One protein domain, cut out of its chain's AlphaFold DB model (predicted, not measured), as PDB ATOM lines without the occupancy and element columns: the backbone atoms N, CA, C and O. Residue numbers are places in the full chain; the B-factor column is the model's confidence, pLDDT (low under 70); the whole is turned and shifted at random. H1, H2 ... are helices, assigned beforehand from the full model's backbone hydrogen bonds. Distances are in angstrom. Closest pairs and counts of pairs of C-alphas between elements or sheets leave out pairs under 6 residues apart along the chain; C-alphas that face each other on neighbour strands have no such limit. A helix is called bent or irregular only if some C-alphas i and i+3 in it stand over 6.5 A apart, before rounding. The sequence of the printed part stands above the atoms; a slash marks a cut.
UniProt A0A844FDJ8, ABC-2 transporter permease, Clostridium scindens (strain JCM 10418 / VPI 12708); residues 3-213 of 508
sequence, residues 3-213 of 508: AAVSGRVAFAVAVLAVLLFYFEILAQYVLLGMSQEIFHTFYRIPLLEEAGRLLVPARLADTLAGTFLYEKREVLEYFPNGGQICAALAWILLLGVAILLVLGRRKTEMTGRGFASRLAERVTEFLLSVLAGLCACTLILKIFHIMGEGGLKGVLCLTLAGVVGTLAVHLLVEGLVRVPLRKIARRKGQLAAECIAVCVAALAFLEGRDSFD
ATOM      1  N   ALA A   3      30.032 -52.743  -4.116       74.50
ATOM      2  CA  ALA A   3      31.336 -53.229  -3.654       74.50
ATOM      3  C   ALA A   3      32.465 -52.189  -3.805       74.50
ATOM      4  O   ALA A   3      33.350 -52.115  -2.962       74.50
ATOM      5  N   ALA A   4      32.423 -51.349  -4.844       71.38
ATOM      6  CA  ALA A   4      33.406 -50.282  -5.045       71.38
ATOM      7  C   ALA A   4      33.211 -49.121  -4.050       71.38
ATOM      8  O   ALA A   4      34.181 -48.481  -3.653       71.38
ATOM      9  N   VAL A   5      31.964 -48.864  -3.630       71.56
ATOM     10  CA  VAL A   5      31.597 -47.819  -2.654       71.56
ATOM     11  C   VAL A   5      31.909 -48.209  -1.218       71.56
ATOM     12  O   VAL A   5      32.112 -47.325  -0.387       71.56
ATOM     13  N   SER A   6      31.949 -49.499  -0.910       74.31
ATOM     14  CA  SER A   6      31.915 -49.979   0.471       74.31
ATOM     15  C   SER A   6      33.256 -50.554   0.898       74.31
ATOM     16  O   SER A   6      33.895 -51.296   0.159       74.31
ATOM     17  N   GLY A   7      33.690 -50.233   2.116       68.12
ATOM     18  CA  GLY A   7      34.891 -50.828   2.709       68.12
ATOM     19  C   GLY A   7      34.621 -52.148   3.440       68.12
ATOM     20  O   GLY A   7      35.566 -52.826   3.833       68.12
ATOM     21  N   ARG A   8      33.342 -52.518   3.624       74.75
ATOM     22  CA  ARG A   8      32.873 -53.756   4.269       74.75
ATOM     23  C   ARG A   8      31.677 -54.346   3.520       74.75
ATOM     24  O   ARG A   8      30.855 -53.599   2.994       74.75
ATOM     25  N   VAL A   9      31.533 -55.673   3.564       74.62
ATOM     26  CA  VAL A   9      30.452 -56.413   2.880       74.62
ATOM     27  C   VAL A   9      29.062 -55.962   3.340       74.62
ATOM     28  O   VAL A   9      28.209 -55.701   2.502       74.62
ATOM     29  N   ALA A  10      28.845 -55.765   4.645       73.50
ATOM     30  CA  ALA A  10      27.552 -55.308   5.169       73.50
ATOM     31  C   ALA A  10      27.110 -53.945   4.593       73.50
ATOM     32  O   ALA A  10      25.948 -53.763   4.244       73.50
ATOM     33  N   PHE A  11      28.045 -53.005   4.419       75.62
ATOM     34  CA  PHE A  11      27.761 -51.716   3.778       75.62
ATOM     35  C   PHE A  11      27.535 -51.866   2.270       75.62
ATOM     36  O   PHE A  11      26.708 -51.152   1.715       75.62
ATOM     37  N   ALA A  12      28.198 -52.827   1.617       77.75
ATOM     38  CA  ALA A  12      27.946 -53.130   0.210       77.75
ATOM     39  C   ALA A  12      26.519 -53.641  -0.002       77.75
ATOM     40  O   ALA A  12      25.855 -53.204  -0.934       77.75
ATOM     41  N   VAL A  13      26.021 -54.506   0.884       79.69
ATOM     42  CA  VAL A  13      24.629 -54.977   0.838       79.69
ATOM     43  C   VAL A  13      23.654 -53.818   1.057       79.69
ATOM     44  O   VAL A  13      22.720 -53.658   0.278       79.69
ATOM     45  N   ALA A  14      23.902 -52.954   2.046       76.62
ATOM     46  CA  ALA A  14      23.053 -51.788   2.297       76.62
ATOM     47  C   ALA A  14      23.031 -50.810   1.106       76.62
ATOM     48  O   ALA A  14      21.964 -50.404   0.661       76.62
ATOM     49  N   VAL A  15      24.191 -50.471   0.535       80.31
ATOM     50  CA  VAL A  15      24.281 -49.595  -0.647       80.31
ATOM     51  C   VAL A  15      23.612 -50.234  -1.865       80.31
ATOM     52  O   VAL A  15      22.989 -49.524  -2.648       80.31
ATOM     53  N   LEU A  16      23.713 -51.556  -2.033       81.44
ATOM     54  CA  LEU A  16      23.006 -52.271  -3.093       81.44
ATOM     55  C   LEU A  16      21.488 -52.159  -2.919       81.44
ATOM     56  O   LEU A  16      20.806 -51.829  -3.882       81.44
ATOM     57  N   ALA A  17      20.976 -52.363  -1.703       80.00
ATOM     58  CA  ALA A  17      19.556 -52.188  -1.411       80.00
ATOM     59  C   ALA A  17      19.093 -50.757  -1.723       80.00
ATOM     60  O   ALA A  17      18.077 -50.574  -2.382       80.00
ATOM     61  N   VAL A  18      19.873 -49.736  -1.351       82.88
ATOM     62  CA  VAL A  18      19.560 -48.345  -1.720       82.88
ATOM     63  C   VAL A  18      19.524 -48.172  -3.237       82.88
ATOM     64  O   VAL A  18      18.563 -47.626  -3.755       82.88
ATOM     65  N   LEU A  19      20.516 -48.664  -3.980       81.19
ATOM     66  CA  LEU A  19      20.528 -48.528  -5.442       81.19
ATOM     67  C   LEU A  19      19.330 -49.207  -6.124       81.19
ATOM     68  O   LEU A  19      18.849 -48.694  -7.128       81.19
ATOM     69  N   LEU A  20      18.858 -50.334  -5.587       82.19
ATOM     70  CA  LEU A  20      17.725 -51.074  -6.145       82.19
ATOM     71  C   LEU A  20      16.376 -50.451  -5.771       82.19
ATOM     72  O   LEU A  20      15.502 -50.343  -6.626       82.19
ATOM     73  N   PHE A  21      16.211 -50.023  -4.519       87.19
ATOM     74  CA  PHE A  21      14.906 -49.634  -3.979       87.19
ATOM     75  C   PHE A  21      14.698 -48.124  -3.852       87.19
ATOM     76  O   PHE A  21      13.566 -47.698  -3.671       87.19
ATOM     77  N   TYR A  22      15.737 -47.289  -3.955       90.88
ATOM     78  CA  TYR A  22      15.594 -45.842  -3.757       90.88
ATOM     79  C   TYR A  22      14.575 -45.221  -4.714       90.88
ATOM     80  O   TYR A  22      13.659 -44.529  -4.276       90.88
ATOM     81  N   PHE A  23      14.721 -45.486  -6.015       90.56
ATOM     82  CA  PHE A  23      13.809 -44.947  -7.024       90.56
ATOM     83  C   PHE A  23      12.428 -45.591  -6.953       90.56
ATOM     84  O   PHE A  23      11.452 -44.907  -7.231       90.56
ATOM     85  N   GLU A  24      12.333 -46.854  -6.525       91.06
ATOM     86  CA  GLU A  24      11.040 -47.512  -6.303       91.06
ATOM     87  C   GLU A  24      10.281 -46.817  -5.170       91.06
ATOM     88  O   GLU A  24       9.129 -46.421  -5.339       91.06
ATOM     89  N   ILE A  25      10.961 -46.566  -4.043       92.38
ATOM     90  CA  ILE A  25      10.381 -45.858  -2.899       92.38
ATOM     91  C   ILE A  25      10.005 -44.426  -3.293       92.38
ATOM     92  O   ILE A  25       8.905 -43.967  -2.992       92.38
ATOM     93  N   LEU A  26      10.892 -43.724  -4.002       92.69
ATOM     94  CA  LEU A  26      10.636 -42.364  -4.466       92.69
ATOM     95  C   LEU A  26       9.431 -42.308  -5.416       92.69
ATOM     96  O   LEU A  26       8.557 -41.469  -5.235       92.69
ATOM     97  N   ALA A  27       9.351 -43.191  -6.411       91.00
ATOM     98  CA  ALA A  27       8.263 -43.179  -7.383       91.00
ATOM     99  C   ALA A  27       6.922 -43.579  -6.746       91.00
ATOM    100  O   ALA A  27       5.947 -42.840  -6.874       91.00
ATOM    101  N   GLN A  28       6.873 -44.709  -6.032       87.88
ATOM    102  CA  GLN A  28       5.626 -45.250  -5.478       87.88
ATOM    103  C   GLN A  28       5.153 -44.519  -4.219       87.88
ATOM    104  O   GLN A  28       3.981 -44.170  -4.103       87.88
ATOM    105  N   TYR A  29       6.035 -44.307  -3.243       89.56
ATOM    106  CA  TYR A  29       5.617 -43.820  -1.924       89.56
ATOM    107  C   TYR A  29       5.678 -42.303  -1.823       89.56
ATOM    108  O   TYR A  29       4.865 -41.709  -1.121       89.56
ATOM    109  N   VAL A  30       6.619 -41.659  -2.512       92.62
ATOM    110  CA  VAL A  30       6.721 -40.198  -2.483       92.62
ATOM    111  C   VAL A  30       5.910 -39.586  -3.612       92.62
ATOM    112  O   VAL A  30       4.901 -38.956  -3.341       92.62
ATOM    113  N   LEU A  31       6.306 -39.768  -4.871       92.31
ATOM    114  CA  LEU A  31       5.691 -39.038  -5.979       92.31
ATOM    115  C   LEU A  31       4.226 -39.440  -6.178       92.31
ATOM    116  O   LEU A  31       3.352 -38.573  -6.171       92.31
ATOM    117  N   LEU A  32       3.945 -40.739  -6.303       90.31
ATOM    118  CA  LEU A  32       2.577 -41.241  -6.438       90.31
ATOM    119  C   LEU A  32       1.788 -41.047  -5.138       90.31
ATOM    120  O   LEU A  32       0.709 -40.462  -5.171       90.31
ATOM    121  N   GLY A  33       2.352 -41.456  -3.997       89.62
ATOM    122  CA  GLY A  33       1.695 -41.325  -2.697       89.62
ATOM    123  C   GLY A  33       1.324 -39.885  -2.334       89.62
ATOM    124  O   GLY A  33       0.209 -39.641  -1.898       89.62
ATOM    125  N   MET A  34       2.209 -38.906  -2.546       89.94
ATOM    126  CA  MET A  34       1.874 -37.498  -2.310       89.94
ATOM    127  C   MET A  34       0.866 -36.973  -3.331       89.94
ATOM    128  O   MET A  34      -0.016 -36.212  -2.949       89.94
ATOM    129  N   SER A  35       0.950 -37.384  -4.602       90.75
ATOM    130  CA  SER A  35      -0.026 -36.961  -5.616       90.75
ATOM    131  C   SER A  35      -1.444 -37.419  -5.265       90.75
ATOM    132  O   SER A  35      -2.360 -36.609  -5.329       90.75
ATOM    133  N   GLN A  36      -1.608 -38.672  -4.828       87.81
ATOM    134  CA  GLN A  36      -2.898 -39.241  -4.411       87.81
ATOM    135  C   GLN A  36      -3.528 -38.494  -3.227       87.81
ATOM    136  O   GLN A  36      -4.742 -38.338  -3.177       87.81
ATOM    137  N   GLU A  37      -2.715 -38.026  -2.278       86.62
ATOM    138  CA  GLU A  37      -3.216 -37.369  -1.063       86.62
ATOM    139  C   GLU A  37      -3.396 -35.847  -1.217       86.62
ATOM    140  O   GLU A  37      -4.166 -35.226  -0.481       86.62
ATOM    141  N   ILE A  38      -2.649 -35.212  -2.126       87.94
ATOM    142  CA  ILE A  38      -2.637 -33.749  -2.282       87.94
ATOM    143  C   ILE A  38      -3.618 -33.303  -3.369       87.94
ATOM    144  O   ILE A  38      -4.325 -32.310  -3.169       87.94
ATOM    145  N   PHE A  39      -3.661 -34.007  -4.499       89.06
ATOM    146  CA  PHE A  39      -4.475 -33.639  -5.654       89.06
ATOM    147  C   PHE A  39      -5.846 -34.321  -5.576       89.06
ATOM    148  O   PHE A  39      -5.948 -35.544  -5.590       89.06
ATOM    149  N   HIS A  40      -6.911 -33.520  -5.527       87.00
ATOM    150  CA  HIS A  40      -8.294 -33.997  -5.377       87.00
ATOM    151  C   HIS A  40      -8.787 -34.741  -6.608       87.00
ATOM    152  O   HIS A  40      -9.632 -35.622  -6.500       87.00
ATOM    153  N   THR A  41      -8.258 -34.378  -7.773       90.62
ATOM    154  CA  THR A  41      -8.677 -34.921  -9.069       90.62
ATOM    155  C   THR A  41      -7.713 -35.969  -9.628       90.62
ATOM    156  O   THR A  41      -7.692 -36.244 -10.835       90.62
ATOM    157  N   PHE A  42      -6.844 -36.527  -8.781       91.56
ATOM    158  CA  PHE A  42      -5.802 -37.452  -9.212       91.56
ATOM    159  C   PHE A  42      -6.361 -38.818  -9.609       91.56
ATOM    160  O   PHE A  42      -6.967 -39.510  -8.800       91.56
ATOM    161  N   TYR A  43      -6.067 -39.226 -10.844       91.12
ATOM    162  CA  TYR A  43      -6.169 -40.621 -11.279       91.12
ATOM    163  C   TYR A  43      -4.770 -41.182 -11.543       91.12
ATOM    164  O   TYR A  43      -4.272 -42.021 -10.797       91.12
ATOM    165  N   ARG A  44      -4.092 -40.648 -12.569       90.88
ATOM    166  CA  ARG A  44      -2.701 -40.983 -12.891       90.88
ATOM    167  C   ARG A  44      -1.994 -39.896 -13.685       90.88
ATOM    168  O   ARG A  44      -2.622 -39.011 -14.271       90.88
ATOM    169  N   ILE A  45      -0.669 -40.002 -13.752       91.31
ATOM    170  CA  ILE A  45       0.193 -39.131 -14.555       91.31
ATOM    171  C   ILE A  45       1.110 -40.020 -15.411       91.31
ATOM    172  O   ILE A  45       2.084 -40.551 -14.876       91.31
ATOM    173  N   PRO A  46       0.875 -40.136 -16.735       91.06
ATOM    174  CA  PRO A  46       1.666 -41.014 -17.606       91.06
ATOM    175  C   PRO A  46       3.167 -40.711 -17.591       91.06
ATOM    176  O   PRO A  46       3.995 -41.614 -17.627       91.06
ATOM    177  N   LEU A  47       3.539 -39.430 -17.474       89.00
ATOM    178  CA  LEU A  47       4.939 -39.021 -17.355       89.00
ATOM    179  C   LEU A  47       5.603 -39.587 -16.088       89.00
ATOM    180  O   LEU A  47       6.773 -39.959 -16.122       89.00
ATOM    181  N   LEU A  48       4.868 -39.645 -14.974       88.81
ATOM    182  CA  LEU A  48       5.371 -40.177 -13.710       88.81
ATOM    183  C   LEU A  48       5.496 -41.703 -13.767       88.81
ATOM    184  O   LEU A  48       6.480 -42.252 -13.280       88.81
ATOM    185  N   GLU A  49       4.532 -42.378 -14.393       88.62
ATOM    186  CA  GLU A  49       4.579 -43.824 -14.630       88.62
ATOM    187  C   GLU A  49       5.761 -44.201 -15.526       88.62
ATOM    188  O   GLU A  49       6.533 -45.095 -15.180       88.62
ATOM    189  N   GLU A  50       5.967 -43.471 -16.627       88.19
ATOM    190  CA  GLU A  50       7.111 -43.671 -17.518       88.19
ATOM    191  C   GLU A  50       8.435 -43.395 -16.802       88.19
ATOM    192  O   GLU A  50       9.360 -44.204 -16.876       88.19
ATOM    193  N   ALA A  51       8.523 -42.309 -16.030       87.62
ATOM    194  CA  ALA A  51       9.693 -42.044 -15.200       87.62
ATOM    195  C   ALA A  51       9.943 -43.185 -14.200       87.62
ATOM    196  O   ALA A  51      11.087 -43.596 -14.026       87.62
ATOM    197  N   GLY A  52       8.896 -43.747 -13.591       87.50
ATOM    198  CA  GLY A  52       8.992 -44.926 -12.732       87.50
ATOM    199  C   GLY A  52       9.508 -46.161 -13.476       87.50
ATOM    200  O   GLY A  52      10.376 -46.862 -12.961       87.50
ATOM    201  N   ARG A  53       9.047 -46.407 -14.708       87.38
ATOM    202  CA  ARG A  53       9.544 -47.513 -15.548       87.38
ATOM    203  C   ARG A  53      11.022 -47.361 -15.908       87.38
ATOM    204  O   ARG A  53      11.748 -48.349 -15.890       87.38
ATOM    205  N   LEU A  54      11.478 -46.144 -16.212       89.75
ATOM    206  CA  LEU A  54      12.845 -45.887 -16.683       89.75
ATOM    207  C   LEU A  54      13.865 -45.667 -15.551       89.75
ATOM    208  O   LEU A  54      15.042 -46.010 -15.692       89.75
ATOM    209  N   LEU A  55      13.452 -45.067 -14.432       88.00
ATOM    210  CA  LEU A  55      14.345 -44.727 -13.318       88.00
ATOM    211  C   LEU A  55      14.465 -45.844 -12.283       88.00
ATOM    212  O   LEU A  55      15.440 -45.852 -11.537       88.00
ATOM    213  N   VAL A  56      13.515 -46.778 -12.214       90.12
ATOM    214  CA  VAL A  56      13.608 -47.919 -11.301       90.12
ATOM    215  C   VAL A  56      14.357 -49.060 -11.990       90.12
ATOM    216  O   VAL A  56      13.820 -49.652 -12.926       90.12
ATOM    217  N   PRO A  57      15.558 -49.451 -11.515       87.62
ATOM    218  CA  PRO A  57      16.357 -50.476 -12.188       87.62
ATOM    219  C   PRO A  57      15.659 -51.836 -12.302       87.62
ATOM    220  O   PRO A  57      15.806 -52.501 -13.322       87.62
ATOM    221  N   ALA A  58      14.898 -52.239 -11.277       85.88
ATOM    222  CA  ALA A  58      14.155 -53.500 -11.284       85.88
ATOM    223  C   ALA A  58      13.054 -53.500 -12.355       85.88
ATOM    224  O   ALA A  58      13.064 -54.353 -13.235       85.88
ATOM    225  N   ARG A  59      12.186 -52.478 -12.367       87.44
ATOM    226  CA  ARG A  59      11.118 -52.352 -13.373       87.44
ATOM    227  C   ARG A  59      11.657 -52.205 -14.789       87.44
ATOM    228  O   ARG A  59      11.081 -52.758 -15.722       87.44
ATOM    229  N   LEU A  60      12.753 -51.467 -14.961       90.12
ATOM    230  CA  LEU A  60      13.410 -51.343 -16.256       90.12
ATOM    231  C   LEU A  60      13.907 -52.711 -16.736       90.12
ATOM    232  O   LEU A  60      13.694 -53.053 -17.895       90.12
ATOM    233  N   ALA A  61      14.520 -53.506 -15.855       88.06
ATOM    234  CA  ALA A  61      14.951 -54.862 -16.183       88.06
ATOM    235  C   ALA A  61      13.764 -55.774 -16.537       88.06
ATOM    236  O   ALA A  61      13.816 -56.443 -17.567       88.06
ATOM    237  N   ASP A  62      12.685 -55.739 -15.751       86.75
ATOM    238  CA  ASP A  62      11.454 -56.503 -15.999       86.75
ATOM    239  C   ASP A  62      10.840 -56.161 -17.361       86.75
ATOM    240  O   ASP A  62      10.436 -57.050 -18.116       86.75
ATOM    241  N   THR A  63      10.833 -54.865 -17.692       86.88
ATOM    242  CA  THR A  63      10.319 -54.350 -18.962       86.88
ATOM    243  C   THR A  63      11.210 -54.776 -20.126       86.88
ATOM    244  O   THR A  63      10.708 -55.241 -21.141       86.88
ATOM    245  N   LEU A  64      12.535 -54.679 -19.998       87.81
ATOM    246  CA  LEU A  64      13.468 -55.128 -21.040       87.81
ATOM    247  C   LEU A  64      13.386 -56.638 -21.282       87.81
ATOM    248  O   LEU A  64      13.563 -57.083 -22.412       87.81
ATOM    249  N   ALA A  65      13.119 -57.411 -20.231       85.12
ATOM    250  CA  ALA A  65      12.994 -58.860 -20.294       85.12
ATOM    251  C   ALA A  65      11.611 -59.343 -20.770       85.12
ATOM    252  O   ALA A  65      11.443 -60.541 -20.974       85.12
ATOM    253  N   GLY A  66      10.628 -58.448 -20.938       82.06
ATOM    254  CA  GLY A  66       9.274 -58.815 -21.372       82.06
ATOM    255  C   GLY A  66       8.511 -59.660 -20.348       82.06
ATOM    256  O   GLY A  66       7.596 -60.389 -20.707       82.06
ATOM    257  N   THR A  67       8.882 -59.581 -19.066       80.00
ATOM    258  CA  THR A  67       8.340 -60.445 -17.991       80.00
ATOM    259  C   THR A  67       6.857 -60.222 -17.683       80.00
ATOM    260  O   THR A  67       6.251 -61.025 -16.979       80.00
ATOM    261  N   PHE A  68       6.274 -59.147 -18.214       75.38
ATOM    262  CA  PHE A  68       4.854 -58.812 -18.106       75.38
ATOM    263  C   PHE A  68       3.988 -59.470 -19.193       75.38
ATOM    264  O   PHE A  68       2.768 -59.346 -19.145       75.38
ATOM    265  N   LEU A  69       4.599 -60.132 -20.179       78.75
ATOM    266  CA  LEU A  69       3.890 -60.830 -21.246       78.75
ATOM    267  C   LEU A  69       3.689 -62.292 -20.855       78.75
ATOM    268  O   LEU A  69       4.645 -63.010 -20.553       78.75
ATOM    269  N   TYR A  70       2.435 -62.733 -20.877       73.00
ATOM    270  CA  TYR A  70       2.057 -64.103 -20.528       73.00
ATOM    271  C   TYR A  70       1.733 -64.943 -21.768       73.00
ATOM    272  O   TYR A  70       1.844 -66.171 -21.734       73.00
ATOM    273  N   GLU A  71       1.397 -64.299 -22.889       76.31
ATOM    274  CA  GLU A  71       1.118 -64.991 -24.138       76.31
ATOM    275  C   GLU A  71       2.397 -65.353 -24.892       76.31
ATOM    276  O   GLU A  71       3.237 -64.515 -25.221       76.31
ATOM    277  N   LYS A  72       2.520 -66.636 -25.247       74.62
ATOM    278  CA  LYS A  72       3.708 -67.177 -25.922       74.62
ATOM    279  C   LYS A  72       4.054 -66.436 -27.217       74.62
ATOM    280  O   LYS A  72       5.233 -66.318 -27.544       74.62
ATOM    281  N   ARG A  73       3.048 -65.981 -27.967       76.00
ATOM    282  CA  ARG A  73       3.256 -65.251 -29.223       76.00
ATOM    283  C   ARG A  73       3.843 -63.866 -28.963       76.00
ATOM    284  O   ARG A  73       4.866 -63.532 -29.551       76.00
ATOM    285  N   GLU A  74       3.243 -63.115 -28.046       77.69
ATOM    286  CA  GLU A  74       3.701 -61.777 -27.671       77.69
ATOM    287  C   GLU A  74       5.126 -61.808 -27.116       77.69
ATOM    288  O   GLU A  74       5.948 -60.988 -27.508       77.69
ATOM    289  N   VAL A  75       5.458 -62.799 -26.280       77.19
ATOM    290  CA  VAL A  75       6.813 -62.973 -25.726       77.19
ATOM    291  C   VAL A  75       7.865 -63.160 -26.826       77.19
ATOM    292  O   VAL A  75       8.964 -62.620 -26.721       77.19
ATOM    293  N   LEU A  76       7.558 -63.926 -27.880       79.12
ATOM    294  CA  LEU A  76       8.499 -64.202 -28.976       79.12
ATOM    295  C   LEU A  76       8.666 -63.018 -29.937       79.12
ATOM    296  O   LEU A  76       9.728 -62.871 -30.540       79.12
ATOM    297  N   GLU A  77       7.628 -62.199 -30.088       83.62
ATOM    298  CA  GLU A  77       7.635 -60.998 -30.929       83.62
ATOM    299  C   GLU A  77       8.090 -59.746 -30.153       83.62
ATOM    300  O   GLU A  77       8.315 -58.690 -30.750       83.62
ATOM    301  N   TYR A  78       8.259 -59.853 -28.830       83.94
ATOM    302  CA  TYR A  78       8.583 -58.718 -27.981       83.94
ATOM    303  C   TYR A  78       9.969 -58.153 -28.281       83.94
ATOM    304  O   TYR A  78      10.999 -58.813 -28.121       83.94
ATOM    305  N   PHE A  79       9.988 -56.873 -28.638       82.69
ATOM    306  CA  PHE A  79      11.207 -56.097 -28.756       82.69
ATOM    307  C   PHE A  79      11.088 -54.845 -27.881       82.69
ATOM    308  O   PHE A  79      10.141 -54.071 -28.060       82.69
ATOM    309  N   PRO A  80      12.018 -54.618 -26.935       82.31
ATOM    310  CA  PRO A  80      11.942 -53.461 -26.060       82.31
ATOM    311  C   PRO A  80      12.043 -52.168 -26.869       82.31
ATOM    312  O   PRO A  80      12.801 -52.062 -27.838       82.31
ATOM    313  N   ASN A  81      11.292 -51.156 -26.441       85.56
ATOM    314  CA  ASN A  81      11.289 -49.855 -27.099       85.56
ATOM    315  C   ASN A  81      12.700 -49.234 -27.041       85.56
ATOM    316  O   ASN A  81      13.380 -49.305 -26.013       85.56
ATOM    317  N   GLY A  82      13.129 -48.559 -28.113       86.50
ATOM    318  CA  GLY A  82      14.413 -47.858 -28.175       86.50
ATOM    319  C   GLY A  82      14.652 -46.915 -26.988       86.50
ATOM    320  O   GLY A  82      15.770 -46.847 -26.482       86.50
ATOM    321  N   GLY A  83      13.602 -46.270 -26.466       87.06
ATOM    322  CA  GLY A  83      13.695 -45.439 -25.257       87.06
ATOM    323  C   GLY A  83      14.152 -46.207 -24.007       87.06
ATOM    324  O   GLY A  83      14.999 -45.722 -23.258       87.06
ATOM    325  N   GLN A  84      13.664 -47.435 -23.815       88.88
ATOM    326  CA  GLN A  84      14.038 -48.301 -22.690       88.88
ATOM    327  C   GLN A  84      15.486 -48.784 -22.829       88.88
ATOM    328  O   GLN A  84      16.240 -48.784 -21.855       88.88
ATOM    329  N   ILE A  85      15.907 -49.122 -24.053       90.25
ATOM    330  CA  ILE A  85      17.298 -49.488 -24.357       90.25
ATOM    331  C   ILE A  85      18.230 -48.307 -24.053       90.25
ATOM    332  O   ILE A  85      19.247 -48.472 -23.377       90.25
ATOM    333  N   CYS A  86      17.873 -47.094 -24.489       92.25
ATOM    334  CA  CYS A  86      18.633 -45.883 -24.180       92.25
ATOM    335  C   CYS A  86      18.720 -45.627 -22.669       92.25
ATOM    336  O   CYS A  86      19.800 -45.295 -22.178       92.25
ATOM    337  N   ALA A  87      17.629 -45.820 -21.923       91.88
ATOM    338  CA  ALA A  87      17.634 -45.692 -20.468       91.88
ATOM    339  C   ALA A  87      18.560 -46.723 -19.801       91.88
ATOM    340  O   ALA A  87      19.326 -46.371 -18.902       91.88
ATOM    341  N   ALA A  88      18.570 -47.970 -20.278       91.81
ATOM    342  CA  ALA A  88      19.474 -49.007 -19.784       91.81
ATOM    343  C   ALA A  88      20.949 -48.648 -20.026       91.81
ATOM    344  O   ALA A  88      21.776 -48.738 -19.116       91.81
ATOM    345  N   LEU A  89      21.277 -48.172 -21.231       92.81
ATOM    346  CA  LEU A  89      22.622 -47.702 -21.567       92.81
ATOM    347  C   LEU A  89      23.030 -46.493 -20.716       92.81
ATOM    348  O   LEU A  89      24.166 -46.434 -20.240       92.81
ATOM    349  N   ALA A  90      22.107 -45.561 -20.471       92.88
ATOM    350  CA  ALA A  90      22.337 -44.422 -19.591       92.88
ATOM    351  C   ALA A  90      22.626 -44.870 -18.150       92.88
ATOM    352  O   ALA A  90      23.564 -44.360 -17.536       92.88
ATOM    353  N   TRP A  91      21.900 -45.865 -17.628       91.38
ATOM    354  CA  TRP A  91      22.170 -46.463 -16.317       91.38
ATOM    355  C   TRP A  91      23.542 -47.133 -16.246       91.38
ATOM    356  O   TRP A  91      24.282 -46.912 -15.284       91.38
ATOM    357  N   ILE A  92      23.916 -47.911 -17.266       90.62
ATOM    358  CA  ILE A  92      25.235 -48.554 -17.348       90.62
ATOM    359  C   ILE A  92      26.340 -47.494 -17.350       90.62
ATOM    360  O   ILE A  92      27.303 -47.609 -16.588       90.62
ATOM    361  N   LEU A  93      26.188 -46.439 -18.155       93.19
ATOM    362  CA  LEU A  93      27.144 -45.337 -18.225       93.19
ATOM    363  C   LEU A  93      27.238 -44.593 -16.889       93.19
ATOM    364  O   LEU A  93      28.340 -44.385 -16.382       93.19
ATOM    365  N   LEU A  94      26.101 -44.234 -16.289       89.88
ATOM    366  CA  LEU A  94      26.031 -43.525 -15.012       89.88
ATOM    367  C   LEU A  94      26.704 -44.328 -13.896       89.88
ATOM    368  O   LEU A  94      27.545 -43.797 -13.166       89.88
ATOM    369  N   LEU A  95      26.387 -45.620 -13.787       88.00
ATOM    370  CA  LEU A  95      27.000 -46.507 -12.802       88.00
ATOM    371  C   LEU A  95      28.489 -46.722 -13.094       88.00
ATOM    372  O   LEU A  95      29.289 -46.728 -12.161       88.00
ATOM    373  N   GLY A  96      28.885 -46.848 -14.362       86.56
ATOM    374  CA  GLY A  96      30.283 -46.965 -14.775       86.56
ATOM    375  C   GLY A  96      31.109 -45.741 -14.378       86.56
ATOM    376  O   GLY A  96      32.137 -45.873 -13.711       86.56
ATOM    377  N   VAL A  97      30.621 -44.538 -14.690       87.69
ATOM    378  CA  VAL A  97      31.250 -43.268 -14.293       87.69
ATOM    379  C   VAL A  97      31.320 -43.151 -12.770       87.69
ATOM    380  O   VAL A  97      32.371 -42.802 -12.228       87.69
ATOM    381  N   ALA A  98      30.249 -43.501 -12.055       83.75
ATOM    382  CA  ALA A  98      30.244 -43.493 -10.595       83.75
ATOM    383  C   ALA A  98      31.298 -44.451 -10.005       83.75
ATOM    384  O   ALA A  98      32.008 -44.073  -9.069       83.75
ATOM    385  N   ILE A  99      31.465 -45.656 -10.572       83.81
ATOM    386  CA  ILE A  99      32.519 -46.607 -10.175       83.81
ATOM    387  C   ILE A  99      33.899 -45.978 -10.369       83.81
ATOM    388  O   ILE A  99      34.698 -45.981  -9.431       83.81
ATOM    389  N   LEU A 100      34.171 -45.409 -11.546       84.25
ATOM    390  CA  LEU A 100      35.463 -44.794 -11.858       84.25
ATOM    391  C   LEU A 100      35.786 -43.626 -10.915       84.25
ATOM    392  O   LEU A 100      36.903 -43.541 -10.405       84.25
ATOM    393  N   LEU A 101      34.807 -42.769 -10.609       81.31
ATOM    394  CA  LEU A 101      34.977 -41.652  -9.673       81.31
ATOM    395  C   LEU A 101      35.287 -42.121  -8.248       81.31
ATOM    396  O   LEU A 101      36.118 -41.520  -7.559       81.31
ATOM    397  N   VAL A 102      34.623 -43.185  -7.792       79.44
ATOM    398  CA  VAL A 102      34.852 -43.750  -6.459       79.44
ATOM    399  C   VAL A 102      36.223 -44.415  -6.376       79.44
ATOM    400  O   VAL A 102      36.941 -44.180  -5.404       79.44
ATOM    401  N   LEU A 103      36.614 -45.187  -7.395       76.94
ATOM    402  CA  LEU A 103      37.928 -45.828  -7.459       76.94
ATOM    403  C   LEU A 103      39.059 -44.795  -7.546       76.94
ATOM    404  O   LEU A 103      40.013 -44.879  -6.776       76.94
ATOM    405  N   GLY A 104      38.920 -43.774  -8.397       76.06
ATOM    406  CA  GLY A 104      39.923 -42.718  -8.569       76.06
ATOM    407  C   GLY A 104      40.104 -41.812  -7.345       76.06
ATOM    408  O   GLY A 104      41.148 -41.184  -7.187       76.06
ATOM    409  N   ARG A 105      39.115 -41.746  -6.442       74.38
ATOM    410  CA  ARG A 105      39.184 -40.966  -5.189       74.38
ATOM    411  C   ARG A 105      39.353 -41.821  -3.934       74.38
ATOM    412  O   ARG A 105      39.234 -41.300  -2.818       74.38
ATOM    413  N   ARG A 106      39.626 -43.118  -4.088       71.19
ATOM    414  CA  ARG A 106      39.833 -44.030  -2.965       71.19
ATOM    415  C   ARG A 106      41.144 -43.689  -2.259       71.19
ATOM    416  O   ARG A 106      42.223 -43.812  -2.826       71.19
ATOM    417  N   LYS A 107      41.052 -43.268  -0.998       70.69
ATOM    418  CA  LYS A 107      42.225 -43.038  -0.143       70.69
ATOM    419  C   LYS A 107      42.525 -44.288   0.675       70.69
ATOM    420  O   LYS A 107      41.604 -44.895   1.221       70.69
ATOM    421  N   THR A 108      43.802 -44.628   0.822       65.06
ATOM    422  CA  THR A 108      44.275 -45.760   1.640       65.06
ATOM    423  C   THR A 108      43.832 -45.645   3.107       65.06
ATOM    424  O   THR A 108      43.477 -46.649   3.717       65.06
ATOM    425  N   GLU A 109      43.707 -44.421   3.633       65.25
ATOM    426  CA  GLU A 109      43.189 -44.100   4.979       65.25
ATOM    427  C   GLU A 109      41.714 -44.485   5.225       65.25
ATOM    428  O   GLU A 109      41.244 -44.462   6.363       65.25
ATOM    429  N   MET A 110      40.943 -44.779   4.172       65.69
ATOM    430  CA  MET A 110      39.529 -45.173   4.284       65.69
ATOM    431  C   MET A 110      39.347 -46.697   4.386       65.69
ATOM    432  O   MET A 110      38.223 -47.178   4.520       65.69
ATOM    433  N   THR A 111      40.438 -47.465   4.346       61.25
ATOM    434  CA  THR A 111      40.420 -48.928   4.469       61.25
ATOM    435  C   THR A 111      39.904 -49.338   5.854       61.25
ATOM    436  O   THR A 111      40.384 -48.850   6.872       61.25
ATOM    437  N   GLY A 112      38.880 -50.197   5.901       61.94
ATOM    438  CA  GLY A 112      38.236 -50.653   7.142       61.94
ATOM    439  C   GLY A 112      37.035 -49.822   7.622       61.94
ATOM    440  O   GLY A 112      36.327 -50.276   8.529       61.94
ATOM    441  N   ARG A 113      36.756 -48.660   7.008       70.81
ATOM    442  CA  ARG A 113      35.525 -47.871   7.236       70.81
ATOM    443  C   ARG A 113      34.342 -48.420   6.432       70.81
ATOM    444  O   ARG A 113      34.532 -49.188   5.495       70.81
ATOM    445  N   GLY A 114      33.119 -48.010   6.784       71.56
ATOM    446  CA  GLY A 114      31.905 -48.425   6.066       71.56
ATOM    447  C   GLY A 114      31.927 -48.052   4.578       71.56
ATOM    448  O   GLY A 114      31.674 -48.903   3.729       71.56
ATOM    449  N   PHE A 115      32.348 -46.825   4.256       76.81
ATOM    450  CA  PHE A 115      32.466 -46.309   2.887       76.81
ATOM    451  C   PHE A 115      33.929 -46.156   2.437       76.81
ATOM    452  O   PHE A 115      34.782 -45.690   3.192       76.81
ATOM    453  N   ALA A 116      34.203 -46.480   1.172       75.25
ATOM    454  CA  ALA A 116      35.505 -46.378   0.512       75.25
ATOM    455  C   ALA A 116      35.867 -44.940   0.082       75.25
ATOM    456  O   ALA A 116      37.032 -44.648  -0.194       75.25
ATOM    457  N   SER A 117      34.894 -44.019   0.052       78.69
ATOM    458  CA  SER A 117      35.124 -42.593  -0.208       78.69
ATOM    459  C   SER A 117      34.206 -41.703   0.640       78.69
ATOM    460  O   SER A 117      33.053 -42.044   0.899       78.69
ATOM    461  N   ARG A 118      34.701 -40.523   1.047       78.06
ATOM    462  CA  ARG A 118      33.906 -39.534   1.807       78.06
ATOM    463  C   ARG A 118      32.794 -38.896   0.973       78.06
ATOM    464  O   ARG A 118      31.829 -38.395   1.534       78.06
ATOM    465  N   LEU A 119      32.963 -38.850  -0.349       80.56
ATOM    466  CA  LEU A 119      31.945 -38.324  -1.254       80.56
ATOM    467  C   LEU A 119      30.761 -39.287  -1.328       80.56
ATOM    468  O   LEU A 119      29.634 -38.846  -1.153       80.56
ATOM    469  N   ALA A 120      31.019 -40.585  -1.516       78.81
ATOM    470  CA  ALA A 120      29.957 -41.582  -1.550       78.81
ATOM    471  C   ALA A 120      29.203 -41.653  -0.213       78.81
ATOM    472  O   ALA A 120      27.983 -41.667  -0.224       78.81
ATOM    473  N   GLU A 121      29.916 -41.577   0.918       82.75
ATOM    474  CA  GLU A 121      29.304 -41.446   2.251       82.75
ATOM    475  C   GLU A 121      28.304 -40.278   2.304       82.75
ATOM    476  O   GLU A 121      27.146 -40.481   2.650       82.75
ATOM    477  N   ARG A 122      28.724 -39.067   1.901       85.56
ATOM    478  CA  ARG A 122      27.864 -37.869   1.909       85.56
ATOM    479  C   ARG A 122      26.666 -37.989   0.977       85.56
ATOM    480  O   ARG A 122      25.577 -37.582   1.349       85.56
ATOM    481  N   VAL A 123      26.873 -38.503  -0.234       85.69
ATOM    482  CA  VAL A 123      25.800 -38.629  -1.226       85.69
ATOM    483  C   VAL A 123      24.767 -39.653  -0.764       85.69
ATOM    484  O   VAL A 123      23.578 -39.368  -0.814       85.69
ATOM    485  N   THR A 124      25.198 -40.816  -0.268       85.06
ATOM    486  CA  THR A 124      24.276 -41.840   0.243       85.06
ATOM    487  C   THR A 124      23.492 -41.336   1.455       85.06
ATOM    488  O   THR A 124      22.282 -41.525   1.507       85.06
ATOM    489  N   GLU A 125      24.154 -40.660   2.397       88.31
ATOM    490  CA  GLU A 125      23.514 -40.042   3.566       88.31
ATOM    491  C   GLU A 125      22.485 -38.976   3.165       88.31
ATOM    492  O   GLU A 125      21.355 -39.014   3.648       88.31
ATOM    493  N   PHE A 126      22.843 -38.086   2.232       90.50
ATOM    494  CA  PHE A 126      21.949 -37.048   1.719       90.50
ATOM    495  C   PHE A 126      20.698 -37.641   1.070       90.50
ATOM    496  O   PHE A 126      19.582 -37.278   1.430       90.50
ATOM    497  N   LEU A 127      20.879 -38.591   0.147       91.19
ATOM    498  CA  LEU A 127      19.769 -39.241  -0.550       91.19
ATOM    499  C   LEU A 127      18.834 -39.944   0.442       91.19
ATOM    500  O   LEU A 127      17.629 -39.714   0.414       91.19
ATOM    501  N   LEU A 128      19.380 -40.749   1.361       92.00
ATOM    502  CA  LEU A 128      18.580 -41.463   2.360       92.00
ATOM    503  C   LEU A 128      17.795 -40.522   3.278       92.00
ATOM    504  O   LEU A 128      16.630 -40.789   3.560       92.00
ATOM    505  N   SER A 129      18.412 -39.430   3.728       94.12
ATOM    506  CA  SER A 129      17.780 -38.489   4.660       94.12
ATOM    507  C   SER A 129      16.682 -37.664   3.980       94.12
ATOM    508  O   SER A 129      15.629 -37.429   4.576       94.12
ATOM    509  N   VAL A 130      16.879 -37.276   2.713       95.38
ATOM    510  CA  VAL A 130      15.836 -36.620   1.905       95.38
ATOM    511  C   VAL A 130      14.678 -37.578   1.637       95.38
ATOM    512  O   VAL A 130      13.528 -37.221   1.885       95.38
ATOM    513  N   LEU A 131      14.962 -38.808   1.197       95.62
ATOM    514  CA  LEU A 131      13.926 -39.809   0.935       95.62
ATOM    515  C   LEU A 131      13.114 -40.120   2.197       95.62
ATOM    516  O   LEU A 131      11.891 -40.162   2.141       95.62
ATOM    517  N   ALA A 132      13.776 -40.276   3.345       95.75
ATOM    518  CA  ALA A 132      13.106 -40.520   4.616       95.75
ATOM    519  C   ALA A 132      12.199 -39.361   5.045       95.75
ATOM    520  O   ALA A 132      11.085 -39.602   5.507       95.75
ATOM    521  N   GLY A 133      12.650 -38.115   4.864       96.56
ATOM    522  CA  GLY A 133      11.821 -36.938   5.120       96.56
ATOM    523  C   GLY A 133      10.583 -36.900   4.227       96.56
ATOM    524  O   GLY A 133       9.475 -36.717   4.717       96.56
ATOM    525  N   LEU A 134      10.741 -37.165   2.930       96.12
ATOM    526  CA  LEU A 134       9.612 -37.212   1.996       96.12
ATOM    527  C   LEU A 134       8.640 -38.362   2.303       96.12
ATOM    528  O   LEU A 134       7.430 -38.157   2.281       96.12
ATOM    529  N   CYS A 135       9.139 -39.542   2.676       95.56
ATOM    530  CA  CYS A 135       8.285 -40.637   3.141       95.56
ATOM    531  C   CYS A 135       7.522 -40.268   4.423       95.56
ATOM    532  O   CYS A 135       6.355 -40.634   4.562       95.56
ATOM    533  N   ALA A 136       8.148 -39.531   5.348       95.12
ATOM    534  CA  ALA A 136       7.474 -39.027   6.542       95.12
ATOM    535  C   ALA A 136       6.358 -38.031   6.184       95.12
ATOM    536  O   ALA A 136       5.282 -38.095   6.781       95.12
ATOM    537  N   CYS A 137       6.568 -37.175   5.175       93.25
ATOM    538  CA  CYS A 137       5.521 -36.310   4.628       93.25
ATOM    539  C   CYS A 137       4.323 -37.130   4.122       93.25
ATOM    540  O   CYS A 137       3.202 -36.895   4.571       93.25
ATOM    541  N   THR A 138       4.546 -38.125   3.249       92.25
ATOM    542  CA  THR A 138       3.463 -38.989   2.742       92.25
ATOM    543  C   THR A 138       2.731 -39.703   3.877       92.25
ATOM    544  O   THR A 138       1.504 -39.755   3.894       92.25
ATOM    545  N   LEU A 139       3.466 -40.258   4.843       91.19
ATOM    546  CA  LEU A 139       2.881 -41.002   5.957       91.19
ATOM    547  C   LEU A 139       1.943 -40.127   6.797       91.19
ATOM    548  O   LEU A 139       0.859 -40.569   7.168       91.19
ATOM    549  N   ILE A 140       2.327 -38.879   7.063       89.19
ATOM    550  CA  ILE A 140       1.485 -37.939   7.806       89.19
ATOM    551  C   ILE A 140       0.242 -37.534   7.013       89.19
ATOM    552  O   ILE A 140      -0.833 -37.449   7.605       89.19
ATOM    553  N   LEU A 141       0.356 -37.354   5.694       86.62
ATOM    554  CA  LEU A 141      -0.808 -37.112   4.834       86.62
ATOM    555  C   LEU A 141      -1.820 -38.262   4.934       86.62
ATOM    556  O   LEU A 141      -2.988 -38.005   5.224       86.62
ATOM    557  N   LYS A 142      -1.345 -39.509   4.821       84.12
ATOM    558  CA  LYS A 142      -2.186 -40.715   4.896       84.12
ATOM    559  C   LYS A 142      -2.867 -40.911   6.247       84.12
ATOM    560  O   LYS A 142      -4.017 -41.320   6.296       84.12
ATOM    561  N   ILE A 143      -2.155 -40.673   7.351       82.06
ATOM    562  CA  ILE A 143      -2.682 -40.949   8.699       82.06
ATOM    563  C   ILE A 143      -3.713 -39.908   9.125       82.06
ATOM    564  O   ILE A 143      -4.706 -40.243   9.766       82.06
ATOM    565  N   PHE A 144      -3.446 -38.639   8.835       71.88
ATOM    566  CA  PHE A 144      -4.193 -37.542   9.438       71.88
ATOM    567  C   PHE A 144      -5.179 -36.872   8.471       71.88
ATOM    568  O   PHE A 144      -5.858 -35.938   8.890       71.88
ATOM    569  N   HIS A 145      -5.247 -37.304   7.201       67.38
ATOM    570  CA  HIS A 145      -6.111 -36.728   6.156       67.38
ATOM    571  C   HIS A 145      -6.112 -35.182   6.157       67.38
ATOM    572  O   HIS A 145      -7.126 -34.524   5.926       67.38
ATOM    573  N   ILE A 146      -4.945 -34.587   6.444       59.19
ATOM    574  CA  ILE A 146      -4.767 -33.171   6.837       59.19
ATOM    575  C   ILE A 146      -5.241 -32.189   5.755       59.19
ATOM    576  O   ILE A 146      -5.505 -31.022   6.030       59.19
ATOM    577  N   MET A 147      -5.391 -32.652   4.516       54.03
ATOM    578  CA  MET A 147      -5.697 -31.818   3.354       54.03
ATOM    579  C   MET A 147      -7.182 -31.438   3.203       54.03
ATOM    580  O   MET A 147      -7.503 -30.640   2.313       54.03
ATOM    581  N   GLY A 148      -8.061 -31.939   4.083       49.88
ATOM    582  CA  GLY A 148      -9.444 -31.460   4.219       49.88
ATOM    583  C   GLY A 148      -9.537 -30.034   4.784       49.88
ATOM    584  O   GLY A 148     -10.369 -29.242   4.342       49.88
ATOM    585  N   GLU A 149      -8.610 -29.648   5.666       46.97
ATOM    586  CA  GLU A 149      -8.539 -28.318   6.282       46.97
ATOM    587  C   GLU A 149      -7.272 -27.591   5.806       46.97
ATOM    588  O   GLU A 149      -6.274 -27.491   6.518       46.97
ATOM    589  N   GLY A 150      -7.287 -27.119   4.553       52.84
ATOM    590  CA  GLY A 150      -6.167 -26.458   3.861       52.84
ATOM    591  C   GLY A 150      -5.728 -25.114   4.460       52.84
ATOM    592  O   GLY A 150      -5.808 -24.081   3.802       52.84
ATOM    593  N   GLY A 151      -5.264 -25.120   5.706       68.25
ATOM    594  CA  GLY A 151      -4.717 -23.969   6.410       68.25
ATOM    595  C   GLY A 151      -3.227 -24.113   6.717       68.25
ATOM    596  O   GLY A 151      -2.625 -25.178   6.576       68.25
ATOM    597  N   LEU A 152      -2.643 -23.029   7.235       74.94
ATOM    598  CA  LEU A 152      -1.243 -22.942   7.675       74.94
ATOM    599  C   LEU A 152      -0.809 -24.121   8.571       74.94
ATOM    600  O   LEU A 152       0.332 -24.568   8.501       74.94
ATOM    601  N   LYS A 153      -1.728 -24.663   9.382       76.94
ATOM    602  CA  LYS A 153      -1.479 -25.822  10.254       76.94
ATOM    603  C   LYS A 153      -1.075 -27.075   9.474       76.94
ATOM    604  O   LYS A 153      -0.167 -27.776   9.912       76.94
ATOM    605  N   GLY A 154      -1.707 -27.339   8.330       78.50
ATOM    606  CA  GLY A 154      -1.401 -28.515   7.519       78.50
ATOM    607  C   GLY A 154      -0.017 -28.431   6.885       78.50
ATOM    608  O   GLY A 154       0.765 -29.376   6.971       78.50
ATOM    609  N   VAL A 155       0.335 -27.252   6.364       85.56
ATOM    610  CA  VAL A 155       1.671 -26.972   5.809       85.56
ATOM    611  C   VAL A 155       2.757 -27.114   6.880       85.56
ATOM    612  O   VAL A 155       3.786 -27.752   6.648       85.56
ATOM    613  N   LEU A 156       2.523 -26.565   8.076       86.25
ATOM    614  CA  LEU A 156       3.455 -26.681   9.202       86.25
ATOM    615  C   LEU A 156       3.614 -28.131   9.670       86.25
ATOM    616  O   LEU A 156       4.733 -28.561   9.932       86.25
ATOM    617  N   CYS A 157       2.524 -28.897   9.751       87.31
ATOM    618  CA  CYS A 157       2.579 -30.303  10.143       87.31
ATOM    619  C   CYS A 157       3.371 -31.140   9.128       87.31
ATOM    620  O   CYS A 157       4.266 -31.889   9.521       87.31
ATOM    621  N   LEU A 158       3.105 -30.951   7.831       89.56
ATOM    622  CA  LEU A 158       3.788 -31.657   6.747       89.56
ATOM    623  C   LEU A 158       5.295 -31.370   6.740       89.56
ATOM    624  O   LEU A 158       6.113 -32.288   6.736       89.56
ATOM    625  N   THR A 159       5.669 -30.090   6.781       90.94
ATOM    626  CA  THR A 159       7.079 -29.674   6.762       90.94
ATOM    627  C   THR A 159       7.818 -30.099   8.031       90.94
ATOM    628  O   THR A 159       8.944 -30.586   7.939       90.94
ATOM    629  N   LEU A 160       7.187 -30.005   9.208       93.12
ATOM    630  CA  LEU A 160       7.769 -30.487  10.461       93.12
ATOM    631  C   LEU A 160       8.010 -31.999  10.425       93.12
ATOM    632  O   LEU A 160       9.080 -32.453  10.826       93.12
ATOM    633  N   ALA A 161       7.050 -32.775   9.922       93.19
ATOM    634  CA  ALA A 161       7.195 -34.217   9.774       93.19
ATOM    635  C   ALA A 161       8.365 -34.584   8.857       93.19
ATOM    636  O   ALA A 161       9.191 -35.423   9.222       93.19
ATOM    637  N   GLY A 162       8.479 -33.902   7.713       94.94
ATOM    638  CA  GLY A 162       9.604 -34.066   6.802       94.94
ATOM    639  C   GLY A 162      10.944 -33.767   7.471       94.94
ATOM    640  O   GLY A 162      11.859 -34.586   7.415       94.94
ATOM    641  N   VAL A 163      11.042 -32.644   8.192       96.25
ATOM    642  CA  VAL A 163      12.251 -32.260   8.940       96.25
ATOM    643  C   VAL A 163      12.610 -33.295  10.007       96.25
ATOM    644  O   VAL A 163      13.780 -33.659  10.124       96.25
ATOM    645  N   VAL A 164      11.635 -33.797  10.771       95.88
ATOM    646  CA  VAL A 164      11.860 -34.824  11.802       95.88
ATOM    647  C   VAL A 164      12.322 -36.143  11.177       95.88
ATOM    648  O   VAL A 164      13.283 -36.736  11.666       95.88
ATOM    649  N   GLY A 165      11.694 -36.579  10.080       94.81
ATOM    650  CA  GLY A 165      12.085 -37.786   9.347       94.81
ATOM    651  C   GLY A 165      13.510 -37.696   8.795       94.81
ATOM    652  O   GLY A 165      14.318 -38.606   8.999       94.81
ATOM    653  N   THR A 166      13.853 -36.561   8.177       95.94
ATOM    654  CA  THR A 166      15.214 -36.275   7.704       95.94
ATOM    655  C   THR A 166      16.216 -36.271   8.846       95.94
ATOM    656  O   THR A 166      17.242 -36.940   8.757       95.94
ATOM    657  N   LEU A 167      15.913 -35.571   9.944       94.12
ATOM    658  CA  LEU A 167      16.789 -35.498  11.108       94.12
ATOM    659  C   LEU A 167      17.064 -36.890  11.686       94.12
ATOM    660  O   LEU A 167      18.217 -37.225  11.946       94.12
ATOM    661  N   ALA A 168      16.030 -37.714  11.863       92.44
ATOM    662  CA  ALA A 168      16.172 -39.052  12.425       92.44
ATOM    663  C   ALA A 168      17.141 -39.921  11.604       92.44
ATOM    664  O   ALA A 168      18.061 -40.520  12.165       92.44
ATOM    665  N   VAL A 169      16.979 -39.946  10.276       92.31
ATOM    666  CA  VAL A 169      17.831 -40.756   9.391       92.31
ATOM    667  C   VAL A 169      19.230 -40.167   9.245       92.31
ATOM    668  O   VAL A 169      20.198 -40.925   9.306       92.31
ATOM    669  N   HIS A 170      19.367 -38.843   9.164       90.44
ATOM    670  CA  HIS A 170      20.669 -38.178   9.124       90.44
ATOM    671  C   HIS A 170      21.523 -38.551  10.345       90.44
ATOM    672  O   HIS A 170      22.662 -39.005  10.218       90.44
ATOM    673  N   LEU A 171      20.947 -38.433  11.548       88.12
ATOM    674  CA  LEU A 171      21.640 -38.761  12.795       88.12
ATOM    675  C   LEU A 171      21.960 -40.259  12.902       88.12
ATOM    676  O   LEU A 171      23.039 -40.626  13.378       88.12
ATOM    677  N   LEU A 172      21.053 -41.123  12.436       87.06
ATOM    678  CA  LEU A 172      21.250 -42.571  12.418       87.06
ATOM    679  C   LEU A 172      22.405 -42.967  11.488       87.06
ATOM    680  O   LEU A 172      23.281 -43.737  11.891       87.06
ATOM    681  N   VAL A 173      22.461 -42.414  10.274       83.75
ATOM    682  CA  VAL A 173      23.541 -42.692   9.316       83.75
ATOM    683  C   VAL A 173      24.877 -42.128   9.815       83.75
ATOM    684  O   VAL A 173      25.880 -42.846   9.769       83.75
ATOM    685  N   GLU A 174      24.914 -40.907  10.370       82.31
ATOM    686  CA  GLU A 174      26.135 -40.360  10.994       82.31
ATOM    687  C   GLU A 174      26.659 -41.280  12.115       82.31
ATOM    688  O   GLU A 174      27.872 -41.505  12.210       82.31
ATOM    689  N   GLY A 175      25.758 -41.841  12.931       76.31
ATOM    690  CA  GLY A 175      26.087 -42.780  14.006       76.31
ATOM    691  C   GLY A 175      26.613 -44.130  13.508       76.31
ATOM    692  O   GLY A 175      27.619 -44.625  14.018       76.31
ATOM    693  N   LEU A 176      25.986 -44.716  12.482       75.50
ATOM    694  CA  LEU A 176      26.382 -46.018  11.926       75.50
ATOM    695  C   LEU A 176      27.725 -45.976  11.191       75.50
ATOM    696  O   LEU A 176      28.480 -46.950  11.204       75.50
ATOM    697  N   VAL A 177      28.048 -44.857  10.541       73.00
ATOM    698  CA  VAL A 177      29.275 -44.750   9.743       73.00
ATOM    699  C   VAL A 177      30.521 -44.541  10.616       73.00
ATOM    700  O   VAL A 177      31.637 -44.826  10.160       73.00
ATOM    701  N   ARG A 178      30.391 -44.083  11.875       65.06
ATOM    702  CA  ARG A 178      31.551 -43.805  12.745       65.06
ATOM    703  C   ARG A 178      31.384 -44.259  14.195       65.06
ATOM    704  O   ARG A 178      30.646 -43.674  14.974       65.06
ATOM    705  N   VAL A 179      32.247 -45.191  14.594       52.59
ATOM    706  CA  VAL A 179      32.525 -45.528  15.999       52.59
ATOM    707  C   VAL A 179      33.707 -44.663  16.476       52.59
ATOM    708  O   VAL A 179      34.747 -44.707  15.814       52.59
ATOM    709  N   PRO A 180      33.632 -43.872  17.568       55.25
ATOM    710  CA  PRO A 180      32.553 -43.735  18.546       55.25
ATOM    711  C   PRO A 180      31.778 -42.398  18.448       55.25
ATOM    712  O   PRO A 180      32.313 -41.386  17.991       55.25
ATOM    713  N   LEU A 181      30.546 -42.419  18.974       50.88
ATOM    714  CA  LEU A 181      29.476 -41.400  19.115       50.88
ATOM    715  C   LEU A 181      29.860 -40.027  19.731       50.88
ATOM    716  O   LEU A 181      29.062 -39.393  20.412       50.88
ATOM    717  N   ARG A 182      31.084 -39.521  19.551       52.53
ATOM    718  CA  ARG A 182      31.561 -38.324  20.270       52.53
ATOM    719  C   ARG A 182      31.182 -36.985  19.621       52.53
ATOM    720  O   ARG A 182      31.407 -35.954  20.247       52.53
ATOM    721  N   LYS A 183      30.643 -36.963  18.391       57.00
ATOM    722  CA  LYS A 183      30.203 -35.730  17.693       57.00
ATOM    723  C   LYS A 183      29.011 -35.992  16.759       57.00
ATOM    724  O   LYS A 183      29.201 -36.100  15.552       57.00
ATOM    725  N   ILE A 184      27.818 -36.102  17.337       58.16
ATOM    726  CA  ILE A 184      26.528 -36.123  16.623       58.16
ATOM    727  C   ILE A 184      26.233 -34.702  16.089       58.16
ATOM    728  O   ILE A 184      26.618 -33.726  16.736       58.16
ATOM    729  N   ALA A 185      25.596 -34.568  14.916       63.66
ATOM    730  CA  ALA A 185      25.253 -33.289  14.269       63.66
ATOM    731  C   ALA A 185      26.471 -32.452  13.835       63.66
ATOM    732  O   ALA A 185      26.512 -31.220  13.963       63.66
ATOM    733  N   ARG A 186      27.500 -33.121  13.303       69.38
ATOM    734  CA  ARG A 186      28.712 -32.438  12.825       69.38
ATOM    735  C   ARG A 186      28.450 -31.697  11.514       69.38
ATOM    736  O   ARG A 186      28.993 -30.607  11.318       69.38
ATOM    737  N   ARG A 187      27.665 -32.278  10.603       79.69
ATOM    738  CA  ARG A 187      27.406 -31.724   9.263       79.69
ATOM    739  C   ARG A 187      26.151 -30.859   9.221       79.69
ATOM    740  O   ARG A 187      25.285 -31.045   8.376       79.69
ATOM    741  N   LYS A 188      26.106 -29.835  10.075       83.88
ATOM    742  CA  LYS A 188      24.962 -28.911  10.179       83.88
ATOM    743  C   LYS A 188      24.535 -28.312   8.831       83.88
ATOM    744  O   LYS A 188      23.347 -28.188   8.581       83.88
ATOM    745  N   GLY A 189      25.491 -27.993   7.954       87.62
ATOM    746  CA  GLY A 189      25.190 -27.482   6.612       87.62
ATOM    747  C   GLY A 189      24.565 -28.521   5.672       87.62
ATOM    748  O   GLY A 189      23.712 -28.163   4.871       87.62
ATOM    749  N   GLN A 190      24.952 -29.798   5.785       91.00
ATOM    750  CA  GLN A 190      24.354 -30.876   4.989       91.00
ATOM    751  C   GLN A 190      22.933 -31.167   5.480       91.00
ATOM    752  O   GLN A 190      22.015 -31.157   4.675       91.00
ATOM    753  N   LEU A 191      22.748 -31.305   6.797       91.06
ATOM    754  CA  LEU A 191      21.430 -31.462   7.414       91.06
ATOM    755  C   LEU A 191      20.486 -30.308   7.041       91.06
ATOM    756  O   LEU A 191      19.350 -30.543   6.647       91.06
ATOM    757  N   ALA A 192      20.961 -29.058   7.104       93.25
ATOM    758  CA  ALA A 192      20.166 -27.904   6.689       93.25
ATOM    759  C   ALA A 192      19.762 -27.988   5.208       93.25
ATOM    760  O   ALA A 192      18.607 -27.731   4.880       93.25
ATOM    761  N   ALA A 193      20.682 -28.384   4.324       94.69
ATOM    762  CA  ALA A 193      20.382 -28.565   2.906       94.69
ATOM    763  C   ALA A 193      19.356 -29.686   2.661       94.69
ATOM    764  O   ALA A 193      18.466 -29.513   1.833       94.69
ATOM    765  N   GLU A 194      19.443 -30.803   3.389       95.81
ATOM    766  CA  GLU A 194      18.478 -31.910   3.314       95.81
ATOM    767  C   GLU A 194      17.083 -31.458   3.765       95.81
ATOM    768  O   GLU A 194      16.110 -31.664   3.045       95.81
ATOM    769  N   CYS A 195      16.986 -30.769   4.908       96.00
ATOM    770  CA  CYS A 195      15.721 -30.220   5.397       96.00
ATOM    771  C   CYS A 195      15.113 -29.211   4.414       96.00
ATOM    772  O   CYS A 195      13.916 -29.265   4.147       96.00
ATOM    773  N   ILE A 196      15.927 -28.313   3.845       96.19
ATOM    774  CA  ILE A 196      15.466 -27.358   2.826       96.19
ATOM    775  C   ILE A 196      14.941 -28.107   1.600       96.19
ATOM    776  O   ILE A 196      13.859 -27.781   1.122       96.19
ATOM    777  N   ALA A 197      15.660 -29.121   1.110       96.56
ATOM    778  CA  ALA A 197      15.237 -29.901  -0.050       96.56
ATOM    779  C   ALA A 197      13.878 -30.586   0.177       96.56
ATOM    780  O   ALA A 197      13.010 -30.518  -0.692       96.56
ATOM    781  N   VAL A 198      13.667 -31.189   1.354       97.12
ATOM    782  CA  VAL A 198      12.389 -31.823   1.717       97.12
ATOM    783  C   VAL A 198      11.262 -30.798   1.819       97.12
ATOM    784  O   VAL A 198      10.189 -31.025   1.263       97.12
ATOM    785  N   CYS A 199      11.499 -29.652   2.465       95.56
ATOM    786  CA  CYS A 199      10.499 -28.588   2.561       95.56
ATOM    787  C   CYS A 199      10.128 -28.021   1.185       95.56
ATOM    788  O   CYS A 199       8.947 -27.875   0.894       95.56
ATOM    789  N   VAL A 200      11.114 -27.735   0.328       95.62
ATOM    790  CA  VAL A 200      10.876 -27.219  -1.030       95.62
ATOM    791  C   VAL A 200      10.079 -28.222  -1.857       95.62
ATOM    792  O   VAL A 200       9.107 -27.839  -2.498       95.62
ATOM    793  N   ALA A 201      10.442 -29.506  -1.813       93.94
ATOM    794  CA  ALA A 201       9.701 -30.544  -2.520       93.94
ATOM    795  C   ALA A 201       8.253 -30.656  -2.014       93.94
ATOM    796  O   ALA A 201       7.331 -30.677  -2.824       93.94
ATOM    797  N   ALA A 202       8.033 -30.663  -0.695       91.94
ATOM    798  CA  ALA A 202       6.689 -30.711  -0.124       91.94
ATOM    799  C   ALA A 202       5.839 -29.492  -0.519       91.94
ATOM    800  O   ALA A 202       4.674 -29.645  -0.882       91.94
ATOM    801  N   LEU A 203       6.426 -28.292  -0.499       92.06
ATOM    802  CA  LEU A 203       5.754 -27.062  -0.923       92.06
ATOM    803  C   LEU A 203       5.438 -27.066  -2.422       92.06
ATOM    804  O   LEU A 203       4.345 -26.660  -2.791       92.06
ATOM    805  N   ALA A 204       6.324 -27.596  -3.269       92.31
ATOM    806  CA  ALA A 204       6.079 -27.692  -4.708       92.31
ATOM    807  C   ALA A 204       4.838 -28.545  -5.037       92.31
ATOM    808  O   ALA A 204       4.066 -28.190  -5.927       92.31
ATOM    809  N   PHE A 205       4.601 -29.637  -4.300       89.88
ATOM    810  CA  PHE A 205       3.362 -30.411  -4.440       89.88
ATOM    811  C   PHE A 205       2.129 -29.615  -4.000       89.88
ATOM    812  O   PHE A 205       1.104 -29.649  -4.677       89.88
ATOM    813  N   LEU A 206       2.223 -28.888  -2.884       88.94
ATOM    814  CA  LEU A 206       1.115 -28.078  -2.374       88.94
ATOM    815  C   LEU A 206       0.762 -26.924  -3.320       88.94
ATOM    816  O   LEU A 206      -0.415 -26.708  -3.587       88.94
ATOM    817  N   GLU A 207       1.758 -26.223  -3.861       88.50
ATOM    818  CA  GLU A 207       1.567 -25.156  -4.852       88.50
ATOM    819  C   GLU A 207       1.014 -25.697  -6.177       88.50
ATOM    820  O   GLU A 207       0.188 -25.056  -6.823       88.50
ATOM    821  N   GLY A 208       1.425 -26.907  -6.571       89.06
ATOM    822  CA  GLY A 208       0.923 -27.573  -7.771       89.06
ATOM    823  C   GLY A 208      -0.547 -27.998  -7.689       89.06
ATOM    824  O   GLY A 208      -1.149 -28.243  -8.733       89.06
ATOM    825  N   ARG A 209      -1.136 -28.066  -6.485       87.88
ATOM    826  CA  ARG A 209      -2.496 -28.575  -6.253       87.88
ATOM    827  C   ARG A 209      -3.551 -27.824  -7.050       87.88
ATOM    828  O   ARG A 209      -4.253 -28.442  -7.841       87.88
ATOM    829  N   ASP A 210      -3.626 -26.505  -6.894       86.12
ATOM    830  CA  ASP A 210      -4.672 -25.705  -7.541       86.12
ATOM    831  C   ASP A 210      -4.536 -25.737  -9.069       86.12
ATOM    832  O   ASP A 210      -5.530 -25.796  -9.793       86.12
ATOM    833  N   SER A 211      -3.298 -25.779  -9.576       88.25
ATOM    834  CA  SER A 211      -3.046 -25.931 -11.010       88.25
ATOM    835  C   SER A 211      -3.414 -27.319 -11.535       88.25
ATOM    836  O   SER A 211      -3.783 -27.438 -12.704       88.25
ATOM    837  N   PHE A 212      -3.250 -28.368 -10.727       90.38
ATOM    838  CA  PHE A 212      -3.570 -29.734 -11.129       90.38
ATOM    839  C   PHE A 212      -5.080 -29.979 -11.096       90.38
ATOM    840  O   PHE A 212      -5.622 -30.493 -12.079       90.38
ATOM    841  N   ASP A 213      -5.727 -29.575  -9.998       88.56
ATOM    842  CA  ASP A 213      -7.153 -29.770  -9.723       88.56
ATOM    843  C   ASP A 213      -8.047 -28.828 -10.536       88.56
ATOM    844  O   ASP A 213      -9.118 -29.228 -10.981       88.56
TER     845      ASP A 213
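What this domain is: This is residues 3 to 213 of the 508 residues of the protein "ABC-2 transporter permease" of Clostridium scindens (strain JCM 10418 / VPI 12708) (UniProt A0A844FDJ8). Three long helices, H6, H7 and H8, form an up-and-down bundle on one side of a flat molecule, and the second arm of the bent helix H1 packs on H6 and near the end of H8. H2 folds back along that arm, and long H5 makes the other side, held near its first residues by H2 and H3, while H4 lies at a far corner touching no helix. The 211 printed residues include eight named helices, H1 to H8 in chain order, and no named strand: the class is all helix. The whole is only just compact, close to loose, with a radius of gyration of the C-alphas of 19.9 A and spans of 54 by 53 by 23 A.

Where its parts are: H1, residues 9 to 38, was assigned by its hydrogen bonds as one helix but is bent: C-alphas 20 and 23 are 7.3 A apart. Its arms are H1a, residues 9 to 20, from C-alpha 9 at (30.452, -56.413, 2.880), and H1b, residues 23 to 38, 20.5 A long. H2 is residues 46 to 55, H3 57 to 64 and H4 72 to 77. H5, residues 82 to 104, measures 32.6 A, H6, 118 to 144, 38.9 A, and H7, 152 to 177, 37.6 A. H8, residues 188 to 213, measures 37.8 A, ends at C-alpha 213 (-7.153, -29.770, -9.723), and is only just irregular: C-alphas 207 and 210 are 6.8 A apart.

How they stand to each other: H1, taken whole, is the hub, touching 4 helices. H1a and H1b stand at a steep tilt of 47 degrees. H1b and H2 form a helical hairpin, closest at the C-alphas of Ala 27 and Gly 52, 5.7 A. H1b touches residues 131 to 142 of H6 alone, at a shallow tilt of 31 degrees; the closest C-alphas are Met 34 and Thr 138, 5.5 A. Residues 34 to 38 of H1b touch H8, closest at the C-alphas of Ile 38 and Arg 209, 6.5 A. H2 and H3 touch only at the corner, the C-alphas of Arg 53 and Leu 60 being 5.5 A apart. Residues 84 to 88 of H5 alone touch H2, closest at the C-alphas of Leu 54 and Ala 87, 6.1 A. H6 and H7 form a helical hairpin, opposite ways, with the C-alphas of Gly 133 and Gly 162 4.0 A apart. H7 and H8 form another, closest at the C-alphas of Val 163 and Cys 195, 5.4 A. O i to N i+4 pairs are within hydrogen-bond range throughout H1a and H2 to H7, in 9 of 12 in H1b and 20 of 22 in H8.

The domain as a whole: The C-alphas farthest apart, of Arg 73 and Arg 182, are 63.1 A apart. The printed part has no cut, and its one long link joins H5 to H6. Residues 7, 108 to 112, 145 to 151 and 178 to 186 have pLDDT under 70.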